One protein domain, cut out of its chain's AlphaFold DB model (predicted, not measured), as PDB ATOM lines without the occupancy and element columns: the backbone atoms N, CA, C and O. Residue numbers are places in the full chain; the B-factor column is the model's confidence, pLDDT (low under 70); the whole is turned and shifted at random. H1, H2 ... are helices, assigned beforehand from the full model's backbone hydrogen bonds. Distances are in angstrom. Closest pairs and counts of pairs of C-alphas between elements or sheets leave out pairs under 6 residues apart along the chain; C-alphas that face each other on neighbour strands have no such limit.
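This is residues 4 to 82 of the 277 residues of an uncharacterized protein of Acetobacter malorum (UniProt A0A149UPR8). One long helix, H1, has three shorter helices gathered round its later part, while residues 4 to 10 stick out as a free arm. H3 crosses H1, and H4 folds back from H3 as a hairpin. There are 79 printed residues with four named helices, H1 to H4 in order: all helix, compact, radius of gyration of the C-alphas 12.7 A, spans 41 by 25 by 22 A.

Find C-alpha 4 at (23.736, 67.668, -109.072); from there H1 runs 36.7 A to residue 28. H2 is residues 30 to 36, H3 44 to 56, 18.6 A, and H4 60 to 72, 17.6 A, ending at (51.331, 50.108, -103.738).

Look first at Gly 19 and Asp 44, the closest C-alphas of H1 and H3, 4.0 A apart; these helices touch at a steep tilt of 61 degrees. H3 and H4, a hairpin, only just touch, with 3 pairs of C-alphas within 8 A, closest Val 55 and Arg 63, 5.8 A. H1 and H2 have every O i to N i+4 pair within hydrogen-bond range, H3 and H4 7 of 9.

The printed part has no cut and no long link; residues 81 to 82 are under pLDDT 70.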
ATOM      1  N   SER A   4      23.953  69.114-109.175       70.44
ATOM      2  CA  SER A   4      23.736  67.668-109.072       70.44
ATOM      3  C   SER A   4      24.291  66.887-110.269       70.44
ATOM      4  O   SER A   4      24.826  65.795-110.082       70.44
ATOM      5  N   LEU A   5      24.217  67.443-111.487       74.25
ATOM      6  CA  LEU A   5      24.784  66.821-112.690       74.25
ATOM      7  C   LEU A   5      26.317  66.836-112.654       74.25
ATOM      8  O   LEU A   5      26.940  65.814-112.921       74.25
ATOM      9  N   ARG A   6      26.924  67.947-112.213       75.06
ATOM     10  CA  ARG A   6      28.385  68.051-112.048       75.06
ATOM     11  C   ARG A   6      28.935  67.076-111.009       75.06
ATOM     12  O   ARG A   6      29.979  66.465-111.226       75.06
ATOM     13  N   VAL A   7      28.238  66.902-109.886       75.62
ATOM     14  CA  VAL A   7      28.635  65.936-108.847       75.62
ATOM     15  C   VAL A   7      28.519  64.497-109.357       75.62
ATOM     16  O   VAL A   7      29.391  63.675-109.071       75.62
ATOM     17  N   ALA A   8      27.474  64.180-110.127       75.69
ATOM     18  CA  ALA A   8      27.292  62.853-110.710       75.69
ATOM     19  C   ALA A   8      28.376  62.520-111.751       75.69
ATOM     20  O   ALA A   8      28.944  61.428-111.711       75.69
ATOM     21  N   GLU A   9      28.714  63.467-112.629       79.38
ATOM     22  CA  GLU A   9      29.790  63.316-113.615       79.38
ATOM     23  C   GLU A   9      31.152  63.128-112.942       79.38
ATOM     24  O   GLU A   9      31.885  62.203-113.292       79.38
ATOM     25  N   LYS A  10      31.453  63.927-111.910       83.00
ATOM     26  CA  LYS A  10      32.693  63.787-111.137       83.00
ATOM     27  C   LYS A  10      32.805  62.404-110.488       83.00
ATOM     28  O   LYS A  10      33.835  61.750-110.612       83.00
ATOM     29  N   ARG A  11      31.731  61.918-109.856       80.81
ATOM     30  CA  ARG A  11      31.702  60.576-109.245       80.81
ATOM     31  C   ARG A  11      31.871  59.460-110.274       80.81
ATOM     32  O   ARG A  11      32.474  58.436-109.966       80.81
ATOM     33  N   ARG A  12      31.329  59.632-111.483       82.12
ATOM     34  CA  ARG A  12      31.480  58.658-112.570       82.12
ATOM     35  C   ARG A  12      32.916  58.627-113.097       82.12
ATOM     36  O   ARG A  12      33.445  57.540-113.305       82.12
ATOM     37  N   ALA A  13      33.549  59.789-113.246       84.44
ATOM     38  CA  ALA A  13      34.954  59.893-113.635       84.44
ATOM     39  C   ALA A  13      35.885  59.246-112.592       84.44
ATOM     40  O   ALA A  13      36.709  58.414-112.953       84.44
ATOM     41  N   GLU A  14      35.678  59.533-111.300       84.25
ATOM     42  CA  GLU A  14      36.447  58.918-110.204       84.25
ATOM     43  C   GLU A  14      36.296  57.388-110.168       84.25
ATOM     44  O   GLU A  14      37.265  56.673-109.919       84.25
ATOM     45  N   LYS A  15      35.094  56.860-110.440       86.69
ATOM     46  CA  LYS A  15      34.874  55.410-110.553       86.69
ATOM     47  C   LYS A  15      35.645  54.796-111.719       86.69
ATOM     48  O   LYS A  15      36.296  53.777-111.526       86.69
ATOM     49  N   ALA A  16      35.601  55.424-112.893       89.50
ATOM     50  CA  ALA A  16      36.324  54.940-114.065       89.50
ATOM     51  C   ALA A  16      37.851  54.986-113.865       89.50
ATOM     52  O   ALA A  16      38.550  54.065-114.270       89.50
ATOM     53  N   ASP A  17      38.377  56.012-113.191       91.31
ATOM     54  CA  ASP A  17      39.805  56.090-112.857       91.31
ATOM     55  C   ASP A  17      40.249  54.946-111.927       91.31
ATOM     56  O   ASP A  17      41.298  54.343-112.149       91.31
ATOM     57  N   ARG A  18      39.431  54.588-110.925       91.75
ATOM     58  CA  ARG A  18      39.681  53.405-110.074       91.75
ATOM     59  C   ARG A  18      39.615  52.102-110.867       91.75
ATOM     60  O   ARG A  18      40.415  51.204-110.632       91.75
ATOM     61  N   GLY A  19      38.659  52.007-111.788       93.06
ATOM     62  CA  GLY A  19      38.524  50.888-112.711       93.06
ATOM     63  C   GLY A  19      39.767  50.640-113.537       93.06
ATOM     64  O   GLY A  19      40.259  49.518-113.562       93.06
ATOM     65  N   ARG A  20      40.305  51.698-114.152       93.75
ATOM     66  CA  ARG A  20      41.548  51.632-114.930       93.75
ATOM     67  C   ARG A  20      42.717  51.121-114.106       93.75
ATOM     68  O   ARG A  20      43.379  50.188-114.532       93.75
ATOM     69  N   LEU A  21      42.906  51.654-112.899       94.25
ATOM     70  CA  LEU A  21      43.955  51.175-111.995       94.25
ATOM     71  C   LEU A  21      43.826  49.665-111.716       94.25
ATOM     72  O   LEU A  21      44.820  48.942-111.745       94.25
ATOM     73  N   VAL A  22      42.604  49.177-111.475       94.38
ATOM     74  CA  VAL A  22      42.344  47.741-111.280       94.38
ATOM     75  C   VAL A  22      42.566  46.943-112.563       94.38
ATOM     76  O   VAL A  22      43.110  45.846-112.491       94.38
ATOM     77  N   ARG A  23      42.169  47.464-113.727       95.62
ATOM     78  CA  ARG A  23      42.396  46.822-115.029       95.62
ATOM     79  C   ARG A  23      43.880  46.630-115.286       95.62
ATOM     80  O   ARG A  23      44.281  45.521-115.623       95.62
ATOM     81  N   ASP A  24      44.669  47.683-115.112       94.56
ATOM     82  CA  ASP A  24      46.114  47.655-115.324       94.56
ATOM     83  C   ASP A  24      46.757  46.643-114.366       94.56
ATOM     84  O   ASP A  24      47.487  45.752-114.791       94.56
ATOM     85  N   PHE A  25      46.370  46.683-113.085       95.12
ATOM     86  CA  PHE A  25      46.798  45.704-112.087       95.12
ATOM     87  C   PHE A  25      46.454  44.255-112.477       95.12
ATOM     88  O   PHE A  25      47.317  43.386-112.446       95.12
ATOM     89  N   LEU A  26      45.208  43.973-112.861       94.88
ATOM     90  CA  LEU A  26      44.767  42.624-113.231       94.88
ATOM     91  C   LEU A  26      45.342  42.153-114.576       94.88
ATOM     92  O   LEU A  26      45.467  40.948-114.788       94.88
ATOM     93  N   SER A  27      45.694  43.076-115.472       93.38
ATOM     94  CA  SER A  27      46.370  42.763-116.738       93.38
ATOM     95  C   SER A  27      47.814  42.323-116.500       93.38
ATOM     96  O   SER A  27      48.279  41.390-117.150       93.38
ATOM     97  N   ASP A  28      48.485  42.940-115.526       92.81
ATOM     98  CA  ASP A  28      49.827  42.547-115.085       92.81
ATOM     99  C   ASP A  28      49.824  41.273-114.221       92.81
ATOM    100  O   ASP A  28      50.859  40.624-114.077       92.81
ATOM    101  N   HIS A  29      48.662  40.911-113.666       91.31
ATOM    102  CA  HIS A  29      48.461  39.772-112.767       91.31
ATOM    103  C   HIS A  29      47.282  38.879-113.207       91.31
ATOM    104  O   HIS A  29      46.277  38.756-112.485       91.31
ATOM    105  N   PRO A  30      47.357  38.232-114.387       92.06
ATOM    106  CA  PRO A  30      46.261  37.420-114.923       92.06
ATOM    107  C   PRO A  30      45.884  36.241-114.010       92.06
ATOM    108  O   PRO A  30      44.723  35.832-113.962       92.06
ATOM    109  N   GLU A  31      46.833  35.726-113.226       91.88
ATOM    110  CA  GLU A  31      46.605  34.703-112.206       91.88
ATOM    111  C   GLU A  31      45.665  35.182-111.093       91.88
ATOM    112  O   GLU A  31      44.832  34.416-110.600       91.88
ATOM    113  N   ILE A  32      45.746  36.464-110.718       91.38
ATOM    114  CA  ILE A  32      44.860  37.072-109.725       91.38
ATOM    115  C   ILE A  32      43.464  37.238-110.322       91.38
ATOM    116  O   ILE A  32      42.488  36.872-109.665       91.38
ATOM    117  N   ALA A  33      43.357  37.715-111.567       90.38
ATOM    118  CA  ALA A  33      42.078  37.853-112.266       90.38
ATOM    119  C   ALA A  33      41.341  36.508-112.367       90.38
ATOM    120  O   ALA A  33      40.175  36.398-111.978       90.38
ATOM    121  N   GLN A  34      42.053  35.456-112.787       90.12
ATOM    122  CA  GLN A  34      41.510  34.104-112.895       90.12
ATOM    123  C   GLN A  34      41.102  33.542-111.530       90.12
ATOM    124  O   GLN A  34      40.005  33.001-111.388       90.12
ATOM    125  N   ARG A  35      41.949  33.699-110.505       90.12
ATOM    126  CA  ARG A  35      41.655  33.224-109.146       90.12
ATOM    127  C   ARG A  35      40.441  33.925-108.546       90.12
ATOM    128  O   ARG A  35      39.636  33.273-107.883       90.12
ATOM    129  N   LEU A  36      40.305  35.234-108.763       90.69
ATOM    130  CA  LEU A  36      39.179  36.033-108.282       90.69
ATOM    131  C   LEU A  36      37.900  35.819-109.101       90.69
ATOM    132  O   LEU A  36      36.819  36.066-108.568       90.69
ATOM    133  N   GLY A  37      38.013  35.327-110.338       91.19
ATOM    134  CA  GLY A  37      36.892  35.178-111.265       91.19
ATOM    135  C   GLY A  37      36.396  36.515-111.819       91.19
ATOM    136  O   GLY A  37      35.219  36.639-112.137       91.19
ATOM    137  N   VAL A  38      37.273  37.521-111.892       92.19
ATOM    138  CA  VAL A  38      36.944  38.867-112.380       92.19
ATOM    139  C   VAL A  38      37.336  38.954-113.850       92.19
ATOM    140  O   VAL A  38      38.499  38.742-114.188       92.19
ATOM    141  N   SER A  39      36.376  39.268-114.724       89.94
ATOM    142  CA  SER A  39      36.667  39.503-116.143       89.94
ATOM    143  C   SER A  39      37.120  40.943-116.373       89.94
ATOM    144  O   SER A  39      36.505  41.880-115.863       89.94
ATOM    145  N   LEU A  40      38.151  41.117-117.201       89.38
ATOM    146  CA  LEU A  40      38.587  42.425-117.691       89.38
ATOM    147  C   LEU A  40      37.605  43.032-118.709       89.38
ATOM    148  O   LEU A  40      37.725  44.209-119.025       89.38
ATOM    149  N   ASP A  41      36.619  42.287-119.206       89.44
ATOM    150  CA  ASP A  41      35.656  42.796-120.196       89.44
ATOM    151  C   ASP A  41      34.623  43.775-119.605       89.44
ATOM    152  O   ASP A  41      33.866  44.401-120.348       89.44
ATOM    153  N   HIS A  42      34.581  43.925-118.277       85.44
ATOM    154  CA  HIS A  42      33.722  44.906-117.614       85.44
ATOM    155  C   HIS A  42      34.130  46.345-117.951       85.44
ATOM    156  O   HIS A  42      35.300  46.624-118.210       85.44
ATOM    157  N   ASP A  43      33.172  47.274-117.897       90.38
ATOM    158  CA  ASP A  43      33.462  48.712-117.940       90.38
ATOM    159  C   ASP A  43      34.324  49.102-116.726       90.38
ATOM    160  O   ASP A  43      34.128  48.597-115.617       90.38
ATOM    161  N   ASP A  44      35.256  50.038-116.911       90.25
ATOM    162  CA  ASP A  44      36.107  50.568-115.844       90.25
ATOM    163  C   ASP A  44      35.255  51.082-114.669       90.25
ATOM    164  O   ASP A  44      35.593  50.899-113.500       90.25
ATOM    165  N   ALA A  45      34.101  51.690-114.956       85.75
ATOM    166  CA  ALA A  45      33.206  52.203-113.921       85.75
ATOM    167  C   ALA A  45      32.705  51.124-112.935       85.75
ATOM    168  O   ALA A  45      32.409  51.457-111.780       85.75
ATOM    169  N   ASP A  46      32.646  49.863-113.374       88.81
ATOM    170  CA  ASP A  46      32.119  48.725-112.615       88.81
ATOM    171  C   ASP A  46      33.227  47.768-112.146       88.81
ATOM    172  O   ASP A  46      33.108  47.160-111.077       88.81
ATOM    173  N   LEU A  47      34.345  47.703-112.875       92.06
ATOM    174  CA  LEU A  47      35.450  46.776-112.627       92.06
ATOM    175  C   LEU A  47      36.034  46.894-111.211       92.06
ATOM    176  O   LEU A  47      36.323  45.884-110.570       92.06
ATOM    177  N   TYR A  48      36.158  48.113-110.677       90.88
ATOM    178  CA  TYR A  48      36.606  48.310-109.294       90.88
ATOM    179  C   TYR A  48      35.644  47.676-108.272       90.88
ATOM    180  O   TYR A  48      36.082  47.083-107.285       90.88
ATOM    181  N   GLY A  49      34.331  47.794-108.497       87.94
ATOM    182  CA  GLY A  49      33.307  47.235-107.611       87.94
ATOM    183  C   GLY A  49      33.271  45.708-107.657       87.94
ATOM    184  O   GLY A  49      33.213  45.062-106.607       87.94
ATOM    185  N   GLU A  50      33.367  45.141-108.861       91.81
ATOM    186  CA  GLU A  50      33.496  43.699-109.104       91.81
ATOM    187  C   GLU A  50      34.726  43.126-108.393       91.81
ATOM    188  O   GLU A  50      34.613  42.220-107.565       91.81
ATOM    189  N   PHE A  51      35.892  43.724-108.648       93.69
ATOM    190  CA  PHE A  51      37.147  43.345-108.015       93.69
ATOM    191  C   PHE A  51      37.063  43.435-106.493       93.69
ATOM    192  O   PHE A  51      37.376  42.470-105.798       93.69
ATOM    193  N   SER A  52      36.587  44.562-105.957       87.69
ATOM    194  CA  SER A  52      36.484  44.762-104.510       87.69
ATOM    195  C   SER A  52      35.572  43.719-103.857       87.69
ATOM    196  O   SER A  52      35.919  43.194-102.798       87.69
ATOM    197  N   THR A  53      34.460  43.369-104.507       90.12
ATOM    198  CA  THR A  53      33.525  42.334-104.040       90.12
ATOM    199  C   THR A  53      34.150  40.939-104.094       90.12
ATOM    200  O   THR A  53      33.981  40.140-103.170       90.12
ATOM    201  N   ALA A  54      34.880  40.622-105.164       91.06
ATOM    202  CA  ALA A  54      35.550  39.335-105.316       91.06
ATOM    203  C   ALA A  54      36.664  39.154-104.275       91.06
ATOM    204  O   ALA A  54      36.762  38.102-103.642       91.06
ATOM    205  N   VAL A  55      37.457  40.203-104.049       89.06
ATOM    206  CA  VAL A  55      38.536  40.250-103.058       89.06
ATOM    207  C   VAL A  55      37.989  40.171-101.631       89.06
ATOM    208  O   VAL A  55      38.550  39.458-100.801       89.06
ATOM    209  N   SER A  56      36.864  40.829-101.324       82.00
ATOM    210  CA  SER A  56      36.277  40.796 -99.976       82.00
ATOM    211  C   SER A  56      35.732  39.427 -99.565       82.00
ATOM    212  O   SER A  56      35.562  39.183 -98.375       82.00
ATOM    213  N   ARG A  57      35.432  38.546-100.529       87.50
ATOM    214  CA  ARG A  57      34.957  37.173-100.279       87.50
ATOM    215  C   ARG A  57      36.090  36.188 -99.975       87.50
ATOM    216  O   ARG A  57      35.807  35.028 -99.686       87.50
ATOM    217  N   ARG A  58      37.352  36.615-100.082       85.12
ATOM    218  CA  ARG A  58      38.524  35.768 -99.836       85.12
ATOM    219  C   ARG A  58      38.954  35.810 -98.368       85.12
ATOM    220  O   ARG A  58      38.730  36.829 -97.712       85.12
ATOM    221  N   PRO A  59      39.592  34.738 -97.861       82.00
ATOM    222  CA  PRO A  59      40.263  34.765 -96.564       82.00
ATOM    223  C   PRO A  59      41.321  35.874 -96.499       82.00
ATOM    224  O   PRO A  59      41.901  36.243 -97.522       82.00
ATOM    225  N   ASP A  60      41.620  36.370 -95.296       71.38
ATOM    226  CA  ASP A  60      42.574  37.472 -95.090       71.38
ATOM    227  C   ASP A  60      43.965  37.189 -95.668       71.38
ATOM    228  O   ASP A  60      44.565  38.084 -96.265       71.38
ATOM    229  N   SER A  61      44.432  35.941 -95.571       71.62
ATOM    230  CA  SER A  61      45.712  35.484 -96.127       71.62
ATOM    231  C   SER A  61      45.801  35.626 -97.649       71.62
ATOM    232  O   SER A  61      46.864  35.933 -98.178       71.62
ATOM    233  N   GLU A  62      44.690  35.453 -98.367       80.19
ATOM    234  CA  GLU A  62      44.627  35.630 -99.824       80.19
ATOM    235  C   GLU A  62      44.325  37.077-100.214       80.19
ATOM    236  O   GLU A  62      44.830  37.585-101.215       80.19
ATOM    237  N   ARG A  63      43.487  37.751 -99.422       84.25
ATOM    238  CA  ARG A  63      43.046  39.125 -99.659       84.25
ATOM    239  C   ARG A  63      44.202  40.114 -99.553       84.25
ATOM    240  O   ARG A  63      44.307  41.025-100.371       84.25
ATOM    241  N   ARG A  64      45.056  39.935 -98.548       75.75
ATOM    242  CA  ARG A  64      46.137  40.859 -98.208       75.75
ATOM    243  C   ARG A  64      47.160  41.076 -99.325       75.75
ATOM    244  O   ARG A  64      47.279  42.220 -99.745       75.75
ATOM    245  N   PRO A  65      47.827  40.049 -99.886       80.88
ATOM    246  CA  PRO A  65      48.814  40.272-100.944       80.88
ATOM    247  C   PRO A  65      48.210  40.969-102.172       80.88
ATOM    248  O   PRO A  65      48.861  41.807-102.787       80.88
ATOM    249  N   ILE A  66      46.940  40.686-102.490       87.56
ATOM    250  CA  ILE A  66      46.221  41.315-103.605       87.56
ATOM    251  C   ILE A  66      45.970  42.808-103.334       87.56
ATOM    252  O   ILE A  66      46.225  43.650-104.193       87.56
ATOM    253  N   VAL A  67      45.449  43.141-102.149       85.38
ATOM    254  CA  VAL A  67      45.172  44.532-101.757       85.38
ATOM    255  C   VAL A  67      46.476  45.319-101.631       85.38
ATOM    256  O   VAL A  67      46.544  46.455-102.082       85.38
ATOM    257  N   ASP A  68      47.519  44.727-101.065       79.12
ATOM    258  CA  ASP A  68      48.771  45.421-100.770       79.12
ATOM    259  C   ASP A  68      49.517  45.808-102.045       79.12
ATOM    260  O   ASP A  68      50.007  46.931-102.155       79.12
ATOM    261  N   GLU A  69      49.539  44.913-103.032       84.19
ATOM    262  CA  GLU A  69      50.098  45.198-104.352       84.19
ATOM    263  C   GLU A  69      49.303  46.291-105.077       84.19
ATOM    264  O   GLU A  69      49.883  47.258-105.575       84.19
ATOM    265  N   LEU A  70      47.968  46.193-105.077       88.38
ATOM    266  CA  LEU A  70      47.109  47.186-105.720       88.38
ATOM    267  C   LEU A  70      47.290  48.582-105.101       88.38
ATOM    268  O   LEU A  70      47.410  49.567-105.826       88.38
ATOM    269  N   TYR A  71      47.336  48.680-103.768       83.81
ATOM    270  CA  TYR A  71      47.531  49.957-103.075       83.81
ATOM    271  C   TYR A  71      48.950  50.508-103.233       83.81
ATOM    272  O   TYR A  71      49.123  51.725-103.213       83.81
ATOM    273  N   ARG A  72      49.965  49.656-103.432       80.00
ATOM    274  CA  ARG A  72      51.331  50.108-103.738       80.00
ATOM    275  C   ARG A  72      51.417  50.796-105.101       80.00
ATOM    276  O   ARG A  72      52.194  51.732-105.254       80.00
ATOM    277  N   ARG A  73      50.603  50.356-106.062       82.06
ATOM    278  CA  ARG A  73      50.513  50.927-107.414       82.06
ATOM    279  C   ARG A  73      49.620  52.169-107.497       82.06
ATOM    280  O   ARG A  73      49.630  52.860-108.513       82.06
ATOM    281  N   ASP A  74      48.865  52.486-106.446       86.44
ATOM    282  CA  ASP A  74      47.977  53.652-106.406       86.44
ATOM    283  C   ASP A  74      48.727  54.969-106.123       86.44
ATOM    284  O   ASP A  74      48.492  55.662-105.130       86.44
ATOM    285  N   GLU A  75      49.631  55.354-107.026       77.44
ATOM    286  CA  GLU A  75      50.419  56.591-106.912       77.44
ATOM    287  C   GLU A  75      49.535  57.846-106.833       77.44
ATOM    288  O   GLU A  75      49.876  58.843-106.189       77.44
ATOM    289  N   ARG A  76      48.364  57.791-107.477       78.25
ATOM    290  CA  ARG A  76      47.408  58.900-107.581       78.25
ATOM    291  C   ARG A  76      46.398  58.939-106.429       78.25
ATOM    292  O   ARG A  76      45.573  59.854-106.413       78.25
ATOM    293  N   LYS A  77      46.477  58.010-105.465       80.00
ATOM    294  CA  LYS A  77      45.576  57.906-104.300       80.00
ATOM    295  C   LYS A  77      44.095  57.884-104.705       80.00
ATOM    296  O   LYS A  77      43.261  58.571-104.114       80.00
ATOM    297  N   LEU A  78      43.792  57.153-105.775       82.38
ATOM    298  CA  LEU A  78      42.456  57.014-106.346       82.38
ATOM    299  C   LEU A  78      41.591  56.059-105.529       82.38
ATOM    300  O   LEU A  78      40.367  56.226-105.486       82.38
ATOM    301  N   LEU A  79      42.200  55.052-104.907       80.44
ATOM    302  CA  LEU A  79      41.507  54.055-104.110       80.44
ATOM    303  C   LEU A  79      40.941  54.692-102.830       80.44
ATOM    304  O   LEU A  79      41.493  55.660-102.298       80.44
ATOM    305  N   PRO A  80      39.808  54.181-102.315       72.56
ATOM    306  CA  PRO A  80      39.334  54.561-100.990       72.56
ATOM    307  C   PRO A  80      40.363  54.182 -99.918       72.56
ATOM    308  O   PRO A  80      41.384  53.564-100.195       72.56
ATOM    309  N   VAL A  81      40.104  54.551 -98.664       65.81
ATOM    310  CA  VAL A  81      40.978  54.153 -97.552       65.81
ATOM    311  C   VAL A  81      41.165  52.632 -97.566       65.81
ATOM    312  O   VAL A  81      40.176  51.898 -97.646       65.81
ATOM    313  N   ARG A  82      42.428  52.188 -97.487       66.81
ATOM    314  CA  ARG A  82      42.809  50.769 -97.497       66.81
ATOM    315  C   ARG A  82      41.921  49.983 -96.531       66.81
ATOM    316  O   ARG A  82      41.813  50.391 -95.369       66.81
TER     317      ARG A  82